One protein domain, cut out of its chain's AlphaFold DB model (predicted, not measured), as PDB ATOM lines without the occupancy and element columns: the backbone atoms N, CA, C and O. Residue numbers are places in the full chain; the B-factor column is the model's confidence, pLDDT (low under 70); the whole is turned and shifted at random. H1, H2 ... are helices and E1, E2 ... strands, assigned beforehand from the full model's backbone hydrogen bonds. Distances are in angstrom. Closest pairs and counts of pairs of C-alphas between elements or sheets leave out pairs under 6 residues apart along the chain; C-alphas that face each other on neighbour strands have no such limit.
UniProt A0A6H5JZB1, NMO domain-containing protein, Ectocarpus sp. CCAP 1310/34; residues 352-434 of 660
ATOM      1  N   GLY A 352     -13.894  10.803 -33.265       87.69
ATOM      2  CA  GLY A 352     -12.647  10.549 -32.530       87.69
ATOM      3  C   GLY A 352     -12.477   9.077 -32.128       87.69
ATOM      4  O   GLY A 352     -11.367   8.551 -32.199       87.69
ATOM      5  N   ASP A 353     -13.587   8.398 -31.817       91.69
ATOM      6  CA  ASP A 353     -13.633   6.968 -31.458       91.69
ATOM      7  C   ASP A 353     -13.275   6.039 -32.630       91.69
ATOM      8  O   ASP A 353     -12.971   4.864 -32.442       91.69
ATOM      9  N   GLU A 354     -13.314   6.566 -33.853       94.38
ATOM     10  CA  GLU A 354     -12.980   5.861 -35.088       94.38
ATOM     11  C   GLU A 354     -11.558   6.198 -35.545       94.38
ATOM     12  O   GLU A 354     -11.234   6.126 -36.731       94.38
ATOM     13  N   THR A 355     -10.690   6.579 -34.609       95.50
ATOM     14  CA  THR A 355      -9.262   6.765 -34.853       95.50
ATOM     15  C   THR A 355      -8.445   5.792 -34.015       95.50
ATOM     16  O   THR A 355      -8.876   5.304 -32.973       95.50
ATOM     17  N   VAL A 356      -7.250   5.467 -34.493       95.25
ATOM     18  CA  VAL A 356      -6.334   4.557 -33.813       95.25
ATOM     19  C   VAL A 356      -4.906   5.021 -34.001       95.25
ATOM     20  O   VAL A 356      -4.519   5.496 -35.069       95.25
ATOM     21  N   ARG A 357      -4.089   4.849 -32.960       94.44
ATOM     22  CA  ARG A 357      -2.640   4.973 -33.075       94.44
ATOM     23  C   ARG A 357      -2.026   3.601 -33.324       94.44
ATOM     24  O   ARG A 357      -2.084   2.734 -32.459       94.44
ATOM     25  N   THR A 358      -1.424   3.415 -34.495       94.00
ATOM     26  CA  THR A 358      -0.942   2.104 -34.951       94.00
ATOM     27  C   THR A 358       0.329   2.214 -35.788       94.00
ATOM     28  O   THR A 358       0.565   3.239 -36.430       94.00
ATOM     29  N   ARG A 359       1.137   1.148 -35.807       92.00
ATOM     30  CA  ARG A 359       2.337   1.034 -36.654       92.00
ATOM     31  C   ARG A 359       2.146   0.177 -37.903       92.00
ATOM     32  O   ARG A 359       3.042   0.101 -38.732       92.00
ATOM     33  N   VAL A 360       0.988  -0.461 -38.073       93.69
ATOM     34  CA  VAL A 360       0.776  -1.473 -39.131       93.69
ATOM     35  C   VAL A 360       1.000  -0.941 -40.547       93.69
ATOM     36  O   VAL A 360       1.504  -1.654 -41.412       93.69
ATOM     37  N   PHE A 361       0.681   0.332 -40.788       91.75
ATOM     38  CA  PHE A 361       0.959   0.976 -42.069       91.75
ATOM     39  C   PHE A 361       2.451   1.217 -42.290       91.75
ATOM     40  O   PHE A 361       2.921   1.100 -43.418       91.75
ATOM     41  N   ASP A 362       3.187   1.559 -41.234       86.81
ATOM     42  CA  ASP A 362       4.629   1.782 -41.312       86.81
ATOM     43  C   ASP A 362       5.368   0.445 -41.454       86.81
ATOM     44  O   ASP A 362       6.270   0.348 -42.278       86.81
ATOM     45  N   MET A 363       4.908  -0.626 -40.792       89.00
ATOM     46  CA  MET A 363       5.394  -1.995 -41.027       89.00
ATOM     47  C   MET A 363       5.231  -2.406 -42.497       89.00
ATOM     48  O   MET A 363       6.181  -2.865 -43.131       89.00
ATOM     49  N   ALA A 364       4.042  -2.194 -43.073       88.50
ATOM     50  CA  ALA A 364       3.777  -2.524 -44.473       88.50
ATOM     51  C   ALA A 364       4.546  -1.625 -45.460       88.50
ATOM     52  O   ALA A 364       4.909  -2.078 -46.548       88.50
ATOM     53  N   ALA A 365       4.817  -0.367 -45.097       82.31
ATOM     54  CA  ALA A 365       5.610   0.560 -45.903       82.31
ATOM     55  C   ALA A 365       7.125   0.297 -45.822       82.31
ATOM     56  O   ALA A 365       7.833   0.502 -46.808       82.31
ATOM     57  N   ALA A 366       7.621  -0.199 -44.687       80.00
ATOM     58  CA  ALA A 366       9.038  -0.471 -44.447       80.00
ATOM     59  C   ALA A 366       9.616  -1.557 -45.367       80.00
ATOM     60  O   ALA A 366      10.819  -1.587 -45.608       80.00
ATOM     61  N   VAL A 367       8.772  -2.445 -45.901       80.81
ATOM     62  CA  VAL A 367       9.201  -3.554 -46.767       80.81
ATOM     63  C   VAL A 367       9.036  -3.275 -48.266       80.81
ATOM     64  O   VAL A 367       9.255  -4.192 -49.068       80.81
ATOM     65  N   ARG A 368       8.663  -2.043 -48.654       80.75
ATOM     66  CA  ARG A 368       8.505  -1.636 -50.060       80.75
ATOM     67  C   ARG A 368       9.850  -1.712 -50.806       80.75
ATOM     68  O   ARG A 368      10.840  -1.180 -50.299       80.75
ATOM     69  N   PRO A 369       9.911  -2.295 -52.019       68.56
ATOM     70  CA  PRO A 369      11.170  -2.492 -52.746       68.56
ATOM     71  C   PRO A 369      11.883  -1.197 -53.156       68.56
ATOM     72  O   PRO A 369      13.102  -1.192 -53.306       68.56
ATOM     73  N   HIS A 370      11.135  -0.110 -53.375       61.50
ATOM     74  CA  HIS A 370      11.663   1.088 -54.042       61.50
ATOM     75  C   HIS A 370      11.776   2.336 -53.163       61.50
ATOM     76  O   HIS A 370      12.374   3.312 -53.608       61.50
ATOM     77  N   ASN A 371      11.259   2.324 -51.930       59.22
ATOM     78  CA  ASN A 371      11.417   3.436 -50.990       59.22
ATOM     79  C   ASN A 371      10.946   3.037 -49.576       59.22
ATOM     80  O   ASN A 371       9.826   3.390 -49.195       59.22
ATOM     81  N   PRO A 372      11.734   2.265 -48.804       61.62
ATOM     82  CA  PRO A 372      11.335   1.880 -47.457       61.62
ATOM     83  C   PRO A 372      11.274   3.128 -46.568       61.62
ATOM     84  O   PRO A 372      12.292   3.748 -46.260       61.62
ATOM     85  N   VAL A 373      10.067   3.523 -46.161       62.12
ATOM     86  CA  VAL A 373       9.896   4.614 -45.196       62.12
ATOM     87  C   VAL A 373      10.080   4.028 -43.804       62.12
ATOM     88  O   VAL A 373       9.205   3.329 -43.300       62.12
ATOM     89  N   LEU A 374      11.229   4.309 -43.195       67.94
ATOM     90  CA  LEU A 374      11.582   3.814 -41.869       67.94
ATOM     91  C   LEU A 374      11.446   4.933 -40.838       67.94
ATOM     92  O   LEU A 374      12.180   5.924 -40.861       67.94
ATOM     93  N   TRP A 375      10.496   4.757 -39.925       76.50
ATOM     94  CA  TRP A 375      10.372   5.584 -38.731       76.50
ATOM     95  C   TRP A 375      11.122   4.912 -37.579       76.50
ATOM     96  O   TRP A 375      10.920   3.721 -37.342       76.50
ATOM     97  N   PRO A 376      12.006   5.631 -36.870       75.88
ATOM     98  CA  PRO A 376      12.757   5.051 -35.771       75.88
ATOM     99  C   PRO A 376      11.859   4.839 -34.555       75.88
ATOM    100  O   PRO A 376      10.972   5.649 -34.274       75.88
ATOM    101  N   GLU A 377      12.139   3.804 -33.766       76.88
ATOM    102  CA  GLU A 377      11.544   3.703 -32.437       76.88
ATOM    103  C   GLU A 377      11.978   4.902 -31.569       76.88
ATOM    104  O   GLU A 377      13.136   5.328 -31.641       76.88
ATOM    105  N   PRO A 378      11.101   5.448 -30.711       83.12
ATOM    106  CA  PRO A 378       9.706   5.063 -30.474       83.12
ATOM    107  C   PRO A 378       8.671   5.891 -31.278       83.12
ATOM    108  O   PRO A 378       7.571   6.094 -30.776       83.12
ATOM    109  N   TYR A 379       8.989   6.416 -32.467       83.50
ATOM    110  CA  TYR A 379       8.136   7.335 -33.261       83.50
ATOM    111  C   TYR A 379       7.397   6.694 -34.449       83.50
ATOM    112  O   TYR A 379       6.781   7.380 -35.263       83.50
ATOM    113  N   ASP A 380       7.460   5.382 -34.575       80.75
ATOM    114  CA  ASP A 380       6.928   4.574 -35.677       80.75
ATOM    115  C   ASP A 380       5.431   4.247 -35.544       80.75
ATOM    116  O   ASP A 380       4.965   3.210 -36.007       80.75
ATOM    117  N   SER A 381       4.664   5.086 -34.849       86.62
ATOM    118  CA  SER A 381       3.218   4.910 -34.716       86.62
ATOM    119  C   SER A 381       2.482   6.155 -35.170       86.62
ATOM    120  O   SER A 381       2.794   7.269 -34.746       86.62
ATOM    121  N   SER A 382       1.443   5.954 -35.971       91.69
ATOM    122  CA  SER A 382       0.651   7.023 -36.570       91.69
ATOM    123  C   SER A 382      -0.779   7.039 -36.050       91.69
ATOM    124  O   SER A 382      -1.401   5.984 -35.965       91.69
ATOM    125  N   GLY A 383      -1.307   8.229 -35.752       95.75
ATOM    126  CA  GLY A 383      -2.743   8.460 -35.587       95.75
ATOM    127  C   GLY A 383      -3.432   8.476 -36.953       95.75
ATOM    128  O   GLY A 383      -3.061   9.270 -37.829       95.75
ATOM    129  N   VAL A 384      -4.384   7.569 -37.146       96.38
ATOM    130  CA  VAL A 384      -5.081   7.321 -38.415       96.38
ATOM    131  C   VAL A 384      -6.550   6.974 -38.172       96.38
ATOM    132  O   VAL A 384      -6.908   6.593 -37.060       96.38
ATOM    133  N   ALA A 385      -7.400   7.061 -39.198       96.44
ATOM    134  CA  ALA A 385      -8.743   6.482 -39.109       96.44
ATOM    135  C   ALA A 385      -8.695   4.960 -38.956       96.44
ATOM    136  O   ALA A 385      -7.831   4.282 -39.517       96.44
ATOM    137  N   TRP A 386      -9.696   4.439 -38.257       96.25
ATOM    138  CA  TRP A 386     -10.053   3.038 -38.269       96.25
ATOM    139  C   TRP A 386     -10.661   2.668 -39.626       96.25
ATOM    140  O   TRP A 386     -11.619   3.290 -40.093       96.25
ATOM    141  N   ASN A 387     -10.085   1.661 -40.275       96.06
ATOM    142  CA  ASN A 387     -10.516   1.122 -41.558       96.06
ATOM    143  C   ASN A 387     -10.274  -0.400 -41.614       96.06
ATOM    144  O   ASN A 387      -9.838  -1.001 -40.630       96.06
ATOM    145  N   ASP A 388     -10.533  -1.047 -42.747       97.06
ATOM    146  CA  ASP A 388     -10.419  -2.505 -42.882       97.06
ATOM    147  C   ASP A 388      -8.974  -2.993 -42.704       97.06
ATOM    148  O   ASP A 388      -8.734  -4.082 -42.170       97.06
ATOM    149  N   PHE A 389      -7.984  -2.177 -43.089       96.25
ATOM    150  CA  PHE A 389      -6.576  -2.506 -42.890       96.25
ATOM    151  C   PHE A 389      -6.202  -2.474 -41.404       96.25
ATOM    152  O   PHE A 389      -5.590  -3.420 -40.901       96.25
ATOM    153  N   THR A 390      -6.602  -1.430 -40.669       96.44
ATOM    154  CA  THR A 390      -6.357  -1.367 -39.220       96.44
ATOM    155  C   THR A 390      -7.164  -2.414 -38.468       96.44
ATOM    156  O   THR A 390      -6.613  -3.063 -37.583       96.44
ATOM    157  N   ALA A 391      -8.425  -2.641 -38.844       96.62
ATOM    158  CA  ALA A 391      -9.287  -3.647 -38.229       96.62
ATOM    159  C   ALA A 391      -8.687  -5.051 -38.334       96.62
ATOM    160  O   ALA A 391      -8.759  -5.840 -37.391       96.62
ATOM    161  N   LYS A 392      -8.046  -5.351 -39.467       96.25
ATOM    162  CA  LYS A 392      -7.363  -6.622 -39.672       96.25
ATOM    163  C   LYS A 392      -6.071  -6.727 -38.866       96.25
ATOM    164  O   LYS A 392      -5.826  -7.765 -38.253       96.25
ATOM    165  N   TRP A 393      -5.232  -5.694 -38.898       96.25
ATOM    166  CA  TRP A 393      -3.829  -5.837 -38.509       96.25
ATOM    167  C   TRP A 393      -3.452  -5.242 -37.158       96.25
ATOM    168  O   TRP A 393      -2.467  -5.689 -36.580       96.25
ATOM    169  N   HIS A 394      -4.198  -4.267 -36.632       95.31
ATOM    170  CA  HIS A 394      -3.784  -3.514 -35.442       95.31
ATOM    171  C   HIS A 394      -3.553  -4.402 -34.210       95.31
ATOM    172  O   HIS A 394      -2.602  -4.188 -33.471       95.31
ATOM    173  N   THR A 395      -4.375  -5.434 -34.014       95.12
ATOM    174  CA  THR A 395      -4.223  -6.404 -32.914       95.12
ATOM    175  C   THR A 395      -3.450  -7.664 -33.319       95.12
ATOM    176  O   THR A 395      -3.315  -8.592 -32.524       95.12
ATOM    177  N   GLN A 396      -2.947  -7.719 -34.556       95.12
ATOM    178  CA  GLN A 396      -2.307  -8.886 -35.170       95.12
ATOM    179  C   GLN A 396      -0.930  -8.538 -35.762       95.12
ATOM    180  O   GLN A 396      -0.556  -9.070 -36.805       95.12
ATOM    181  N   GLU A 397      -0.153  -7.667 -35.109       92.88
ATOM    182  CA  GLU A 397       1.154  -7.212 -35.620       92.88
ATOM    183  C   GLU A 397       2.127  -8.369 -35.900       92.88
ATOM    184  O   GLU A 397       2.749  -8.389 -36.956       92.88
ATOM    185  N   ALA A 398       2.198  -9.379 -35.024       93.56
ATOM    186  CA  ALA A 398       3.062 -10.550 -35.231       93.56
ATOM    187  C   ALA A 398       2.678 -11.358 -36.484       93.56
ATOM    188  O   ALA A 398       3.535 -11.850 -37.214       93.56
ATOM    189  N   ARG A 399       1.374 -11.460 -36.767       94.62
ATOM    190  CA  ARG A 399       0.879 -12.112 -37.984       94.62
ATOM    191  C   ARG A 399       1.131 -11.246 -39.216       94.62
ATOM    192  O   ARG A 399       1.438 -11.774 -40.277       94.62
ATOM    193  N   LEU A 400       0.988  -9.925 -39.090       93.75
ATOM    194  CA  LEU A 400       1.354  -9.006 -40.162       93.75
ATOM    195  C   LEU A 400       2.837  -9.171 -40.506       93.75
ATOM    196  O   LEU A 400       3.167  -9.272 -41.677       93.75
ATOM    197  N   GLU A 401       3.718  -9.239 -39.510       92.00
ATOM    198  CA  GLU A 401       5.154  -9.452 -39.710       92.00
ATOM    199  C   GLU A 401       5.451 -10.753 -40.477       92.00
ATOM    200  O   GLU A 401       6.223 -10.735 -41.438       92.00
ATOM    201  N   GLU A 402       4.777 -11.852 -40.127       92.12
ATOM    202  CA  GLU A 402       4.862 -13.117 -40.867       92.12
ATOM    203  C   GLU A 402       4.415 -12.951 -42.331       92.12
ATOM    204  O   GLU A 402       5.172 -13.282 -43.247       92.12
ATOM    205  N   ASP A 403       3.245 -12.355 -42.580       90.50
ATOM    206  CA  ASP A 403       2.727 -12.117 -43.936       90.50
ATOM    207  C   ASP A 403       3.628 -11.167 -44.753       90.50
ATOM    208  O   ASP A 403       3.759 -11.326 -45.969       90.50
ATOM    209  N   LEU A 404       4.266 -10.182 -44.112       89.88
ATOM    210  CA  LEU A 404       5.202  -9.254 -44.757       89.88
ATOM    211  C   LEU A 404       6.525  -9.931 -45.148       89.88
ATOM    212  O   LEU A 404       7.200  -9.456 -46.066       89.88
ATOM    213  N   SER A 405       6.895 -11.032 -44.483       86.75
ATOM    214  CA  SER A 405       8.088 -11.821 -44.818       86.75
ATOM    215  C   SER A 405       7.918 -12.634 -46.108       86.75
ATOM    216  O   SER A 405       8.901 -12.927 -46.797       86.75
ATOM    217  N   VAL A 406       6.672 -12.944 -46.480       84.69
ATOM    218  CA  VAL A 406       6.331 -13.683 -47.697       84.69
ATOM    219  C   VAL A 406       6.210 -12.713 -48.870       84.69
ATOM    220  O   VAL A 406       5.314 -11.870 -48.912       84.69
ATOM    221  N   ARG A 407       7.109 -12.838 -49.851       81.88
ATOM    222  CA  ARG A 407       7.147 -11.973 -51.040       81.88
ATOM    223  C   ARG A 407       6.696 -12.715 -52.286       81.88
ATOM    224  O   ARG A 407       7.085 -13.860 -52.508       81.88
ATOM    225  N   ASP A 408       5.910 -12.036 -53.111       78.62
ATOM    226  CA  ASP A 408       5.565 -12.512 -54.442       78.62
ATOM    227  C   ASP A 408       6.815 -12.556 -55.336       78.62
ATOM    228  O   ASP A 408       7.599 -11.607 -55.388       78.62
ATOM    229  N   GLY A 409       7.006 -13.673 -56.040       72.69
ATOM    230  CA  GLY A 409       8.216 -13.928 -56.828       72.69
ATOM    231  C   GLY A 409       8.359 -13.052 -58.077       72.69
ATOM    232  O   GLY A 409       9.440 -13.019 -58.661       72.69
ATOM    233  N   VAL A 410       7.294 -12.355 -58.489       72.19
ATOM    234  CA  VAL A 410       7.271 -11.509 -59.693       72.19
ATOM    235  C   VAL A 410       7.386 -10.032 -59.324       72.19
ATOM    236  O   VAL A 410       8.215  -9.313 -59.875       72.19
ATOM    237  N   THR A 411       6.568  -9.572 -58.384       73.06
ATOM    238  CA  THR A 411       6.489  -8.164 -57.973       73.06
ATOM    239  C   THR A 411       7.446  -7.822 -56.832       73.06
ATOM    240  O   THR A 411       7.733  -6.647 -56.625       73.06
ATOM    241  N   GLY A 412       7.922  -8.802 -56.055       75.38
ATOM    242  CA  GLY A 412       8.755  -8.584 -54.865       75.38
ATOM    243  C   GLY A 412       8.018  -7.962 -53.667       75.38
ATOM    244  O   GLY A 412       8.622  -7.756 -52.606       75.38
ATOM    245  N   HIS A 413       6.721  -7.678 -53.815       79.31
ATOM    246  CA  HIS A 413       5.873  -7.124 -52.765       79.31
ATOM    247  C   HIS A 413       5.287  -8.255 -51.920       79.31
ATOM    248  O   HIS A 413       5.000  -9.347 -52.415       79.31
ATOM    249  N   SER A 414       5.104  -8.002 -50.627       86.31
ATOM    250  CA  SER A 414       4.252  -8.857 -49.806       86.31
ATOM    251  C   SER A 414       2.785  -8.545 -50.098       86.31
ATOM    252  O   SER A 414       2.441  -7.443 -50.537       86.31
ATOM    253  N   ARG A 415       1.891  -9.501 -49.827       88.44
ATOM    254  CA  ARG A 415       0.452  -9.307 -50.060       88.44
ATOM    255  C   ARG A 415      -0.115  -8.079 -49.318       88.44
ATOM    256  O   ARG A 415      -0.847  -7.326 -49.961       88.44
ATOM    257  N   PRO A 416       0.186  -7.832 -48.025       91.75
ATOM    258  CA  PRO A 416      -0.307  -6.632 -47.343       91.75
ATOM    259  C   PRO A 416       0.242  -5.332 -47.945       91.75
ATOM    260  O   PRO A 416      -0.496  -4.355 -48.046       91.75
ATOM    261  N   THR A 417       1.507  -5.317 -48.379       90.38
ATOM    262  CA  THR A 417       2.107  -4.140 -49.024       90.38
ATOM    263  C   THR A 417       1.461  -3.857 -50.378       90.38
ATOM    264  O   THR A 417       1.071  -2.719 -50.619       90.38
ATOM    265  N   ALA A 418       1.274  -4.877 -51.221       89.75
ATOM    266  CA  ALA A 418       0.606  -4.721 -52.515       89.75
ATOM    267  C   ALA A 418      -0.839  -4.218 -52.349       89.75
ATOM    268  O   ALA A 418      -1.262  -3.298 -53.040       89.75
ATOM    269  N   GLN A 419      -1.573  -4.758 -51.366       91.31
ATOM    270  CA  GLN A 419      -2.931  -4.310 -51.046       91.31
ATOM    271  C   GLN A 419      -2.972  -2.821 -50.664       91.31
ATOM    272  O   GLN A 419      -3.869  -2.098 -51.096       91.31
ATOM    273  N   LEU A 420      -2.012  -2.360 -49.857       90.62
ATOM    274  CA  LEU A 420      -1.927  -0.961 -49.448       90.62
ATOM    275  C   LEU A 420      -1.583  -0.041 -50.629       90.62
ATOM    276  O   LEU A 420      -2.196   1.012 -50.769       90.62
ATOM    277  N   GLU A 421      -0.643  -0.435 -51.488       89.69
ATOM    278  CA  GLU A 421      -0.268   0.340 -52.679       89.69
ATOM    279  C   GLU A 421      -1.401   0.428 -53.706       89.69
ATOM    280  O   GLU A 421      -1.629   1.485 -54.300       89.69
ATOM    281  N   ASP A 422      -2.145  -0.662 -53.894       92.06
ATOM    282  CA  ASP A 422      -3.340  -0.680 -54.733       92.06
ATOM    283  C   ASP A 422      -4.412   0.260 -54.182       92.06
ATOM    284  O   ASP A 422      -4.968   1.061 -54.935       92.06
ATOM    285  N   ALA A 423      -4.654   0.229 -52.870       93.38
ATOM    286  CA  ALA A 423      -5.603   1.125 -52.225       93.38
ATOM    287  C   ALA A 423      -5.175   2.598 -52.312       93.38
ATOM    288  O   ALA A 423      -6.003   3.456 -52.608       93.38
ATOM    289  N   GLU A 424      -3.888   2.908 -52.117       90.06
ATOM    290  CA  GLU A 424      -3.338   4.260 -52.286       90.06
ATOM    291  C   GLU A 424      -3.527   4.762 -53.727       90.06
ATOM    292  O   GLU A 424      -3.981   5.887 -53.941       90.06
ATOM    293  N   ARG A 425      -3.244   3.912 -54.724       90.94
ATOM    294  CA  ARG A 425      -3.403   4.239 -56.149       90.94
ATOM    295  C   ARG A 425      -4.866   4.441 -56.541       90.94
ATOM    296  O   ARG A 425      -5.172   5.360 -57.299       90.94
ATOM    297  N   MET A 426      -5.756   3.594 -56.029       92.94
ATOM    298  CA  MET A 426      -7.197   3.631 -56.307       92.94
ATOM    299  C   MET A 426      -7.960   4.613 -55.409       92.94
ATOM    300  O   MET A 426      -9.152   4.812 -55.619       92.94
ATOM    301  N   ARG A 427      -7.283   5.236 -54.433       90.56
ATOM    302  CA  ARG A 427      -7.875   6.108 -53.403       90.56
ATOM    303  C   ARG A 427      -8.963   5.415 -52.576       90.56
ATOM    304  O   ARG A 427      -9.918   6.043 -52.131       90.56
ATOM    305  N   ASP A 428      -8.798   4.120 -52.340       94.81
ATOM    306  CA  ASP A 428      -9.711   3.333 -51.521       94.81
ATOM    307  C   ASP A 428      -9.410   3.543 -50.032       94.81
ATOM    308  O   ASP A 428      -8.555   2.876 -49.447       94.81
ATOM    309  N   LEU A 429     -10.122   4.480 -49.404       94.75
ATOM    310  CA  LEU A 429      -9.928   4.832 -47.993       94.75
ATOM    311  C   LEU A 429     -10.405   3.746 -47.009       94.75
ATOM    312  O   LEU A 429     -10.143   3.870 -45.809       94.75
ATOM    313  N   SER A 430     -11.063   2.677 -47.482       93.56
ATOM    314  CA  SER A 430     -11.352   1.501 -46.645       93.56
ATOM    315  C   SER A 430     -10.075   0.737 -46.279       93.56
ATOM    316  O   SER A 430     -10.025   0.077 -45.246       93.56
ATOM    317  N   ILE A 431      -9.005   0.890 -47.065       95.62
ATOM    318  CA  ILE A 431      -7.707   0.250 -46.831       95.62
ATOM    319  C   ILE A 431      -6.589   1.282 -46.707       95.62
ATOM    320  O   ILE A 431      -5.751   1.173 -45.810       95.62
ATOM    321  N   ALA A 432      -6.566   2.285 -47.587       93.81
ATOM    322  CA  ALA A 432      -5.518   3.290 -47.639       93.81
ATOM    323  C   ALA A 432      -5.423   4.069 -46.323       93.81
ATOM    324  O   ALA A 432      -6.411   4.326 -45.634       93.81
ATOM    325  N   LYS A 433      -4.197   4.461 -45.982       92.12
ATOM    326  CA  LYS A 433      -3.910   5.211 -44.763       92.12
ATOM    327  C   LYS A 433      -4.536   6.605 -44.818       92.12
ATOM    328  O   LYS A 433      -4.273   7.365 -45.749       92.12
ATOM    329  N   VAL A 434      -5.282   6.955 -43.769       93.31
ATOM    330  CA  VAL A 434      -5.884   8.283 -43.601       93.31
ATOM    331  C   VAL A 434      -5.377   8.922 -42.315       93.31
ATOM    332  O   VAL A 434      -5.761   8.496 -41.228       93.31
TER     333      VAL A 434
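Overview. This is residues 352 to 434 of the 660 residues of the protein "NMO domain-containing protein" of Ectocarpus sp. CCAP 1310/34 (UniProt A0A6H5JZB1). The short helix H1 sits in the middle, with H3 beside it, H4 crossing it, and a two-stranded ribbon of E1 and E2 at one end of the domain. H2 is near H1 and H3, and a long loop, residues 367 to 380, leads from H1 back to E2. The printed part has 83 residues, in the order E1, H1, E2, H2, H3, H4; the class is mixed, helices and strands, and the sheet is antiparallel. It is compact, with a radius of gyration of the C-alphas of 12.2 A, and spans 40 by 30 by 22 A.

Arrangement. E1, residues 355 to 358, and E2, residues 381 to 385, are antiparallel neighbours; N 356 and O 384, 2.8 A apart, are within hydrogen-bond range. H1, residues 360 to 366, touches H3, residues 397 to 405, at a shallow tilt of 29 degrees, the same way; their closest C-alphas, of Val 360 and Glu 397, are 6.7 A apart. H4, residues 415 to 426, touches H1 with residues 416 to 420 alone, about perpendicular at 87 degrees; the closest C-alphas, of Ala 364 and Thr 417, are 5.1 A apart. H2, residues 388 to 393, is close to but not clearly touching H1, the closest C-alphas, of Val 360 and Trp 393, being 6.4 A apart. In the four helices every O i to N i+4 pair is within hydrogen-bond range.

Along the chain. E1 begins at C-alpha 355 (-9.262, 6.765, -34.853). E2 is 12.8 A long, H3 12.4 A and H4 16.3 A, ending at C-alpha 426 (-7.197, 3.631, -56.307).

Size, cuts and confidence. The C-alphas farthest apart, of Gly 352 and Gly 409, are 40.3 A apart. The printed part has no cut. The link H1 to E2 is long, with 14 residues; in it, residues 369 to 374 have pLDDT under 70.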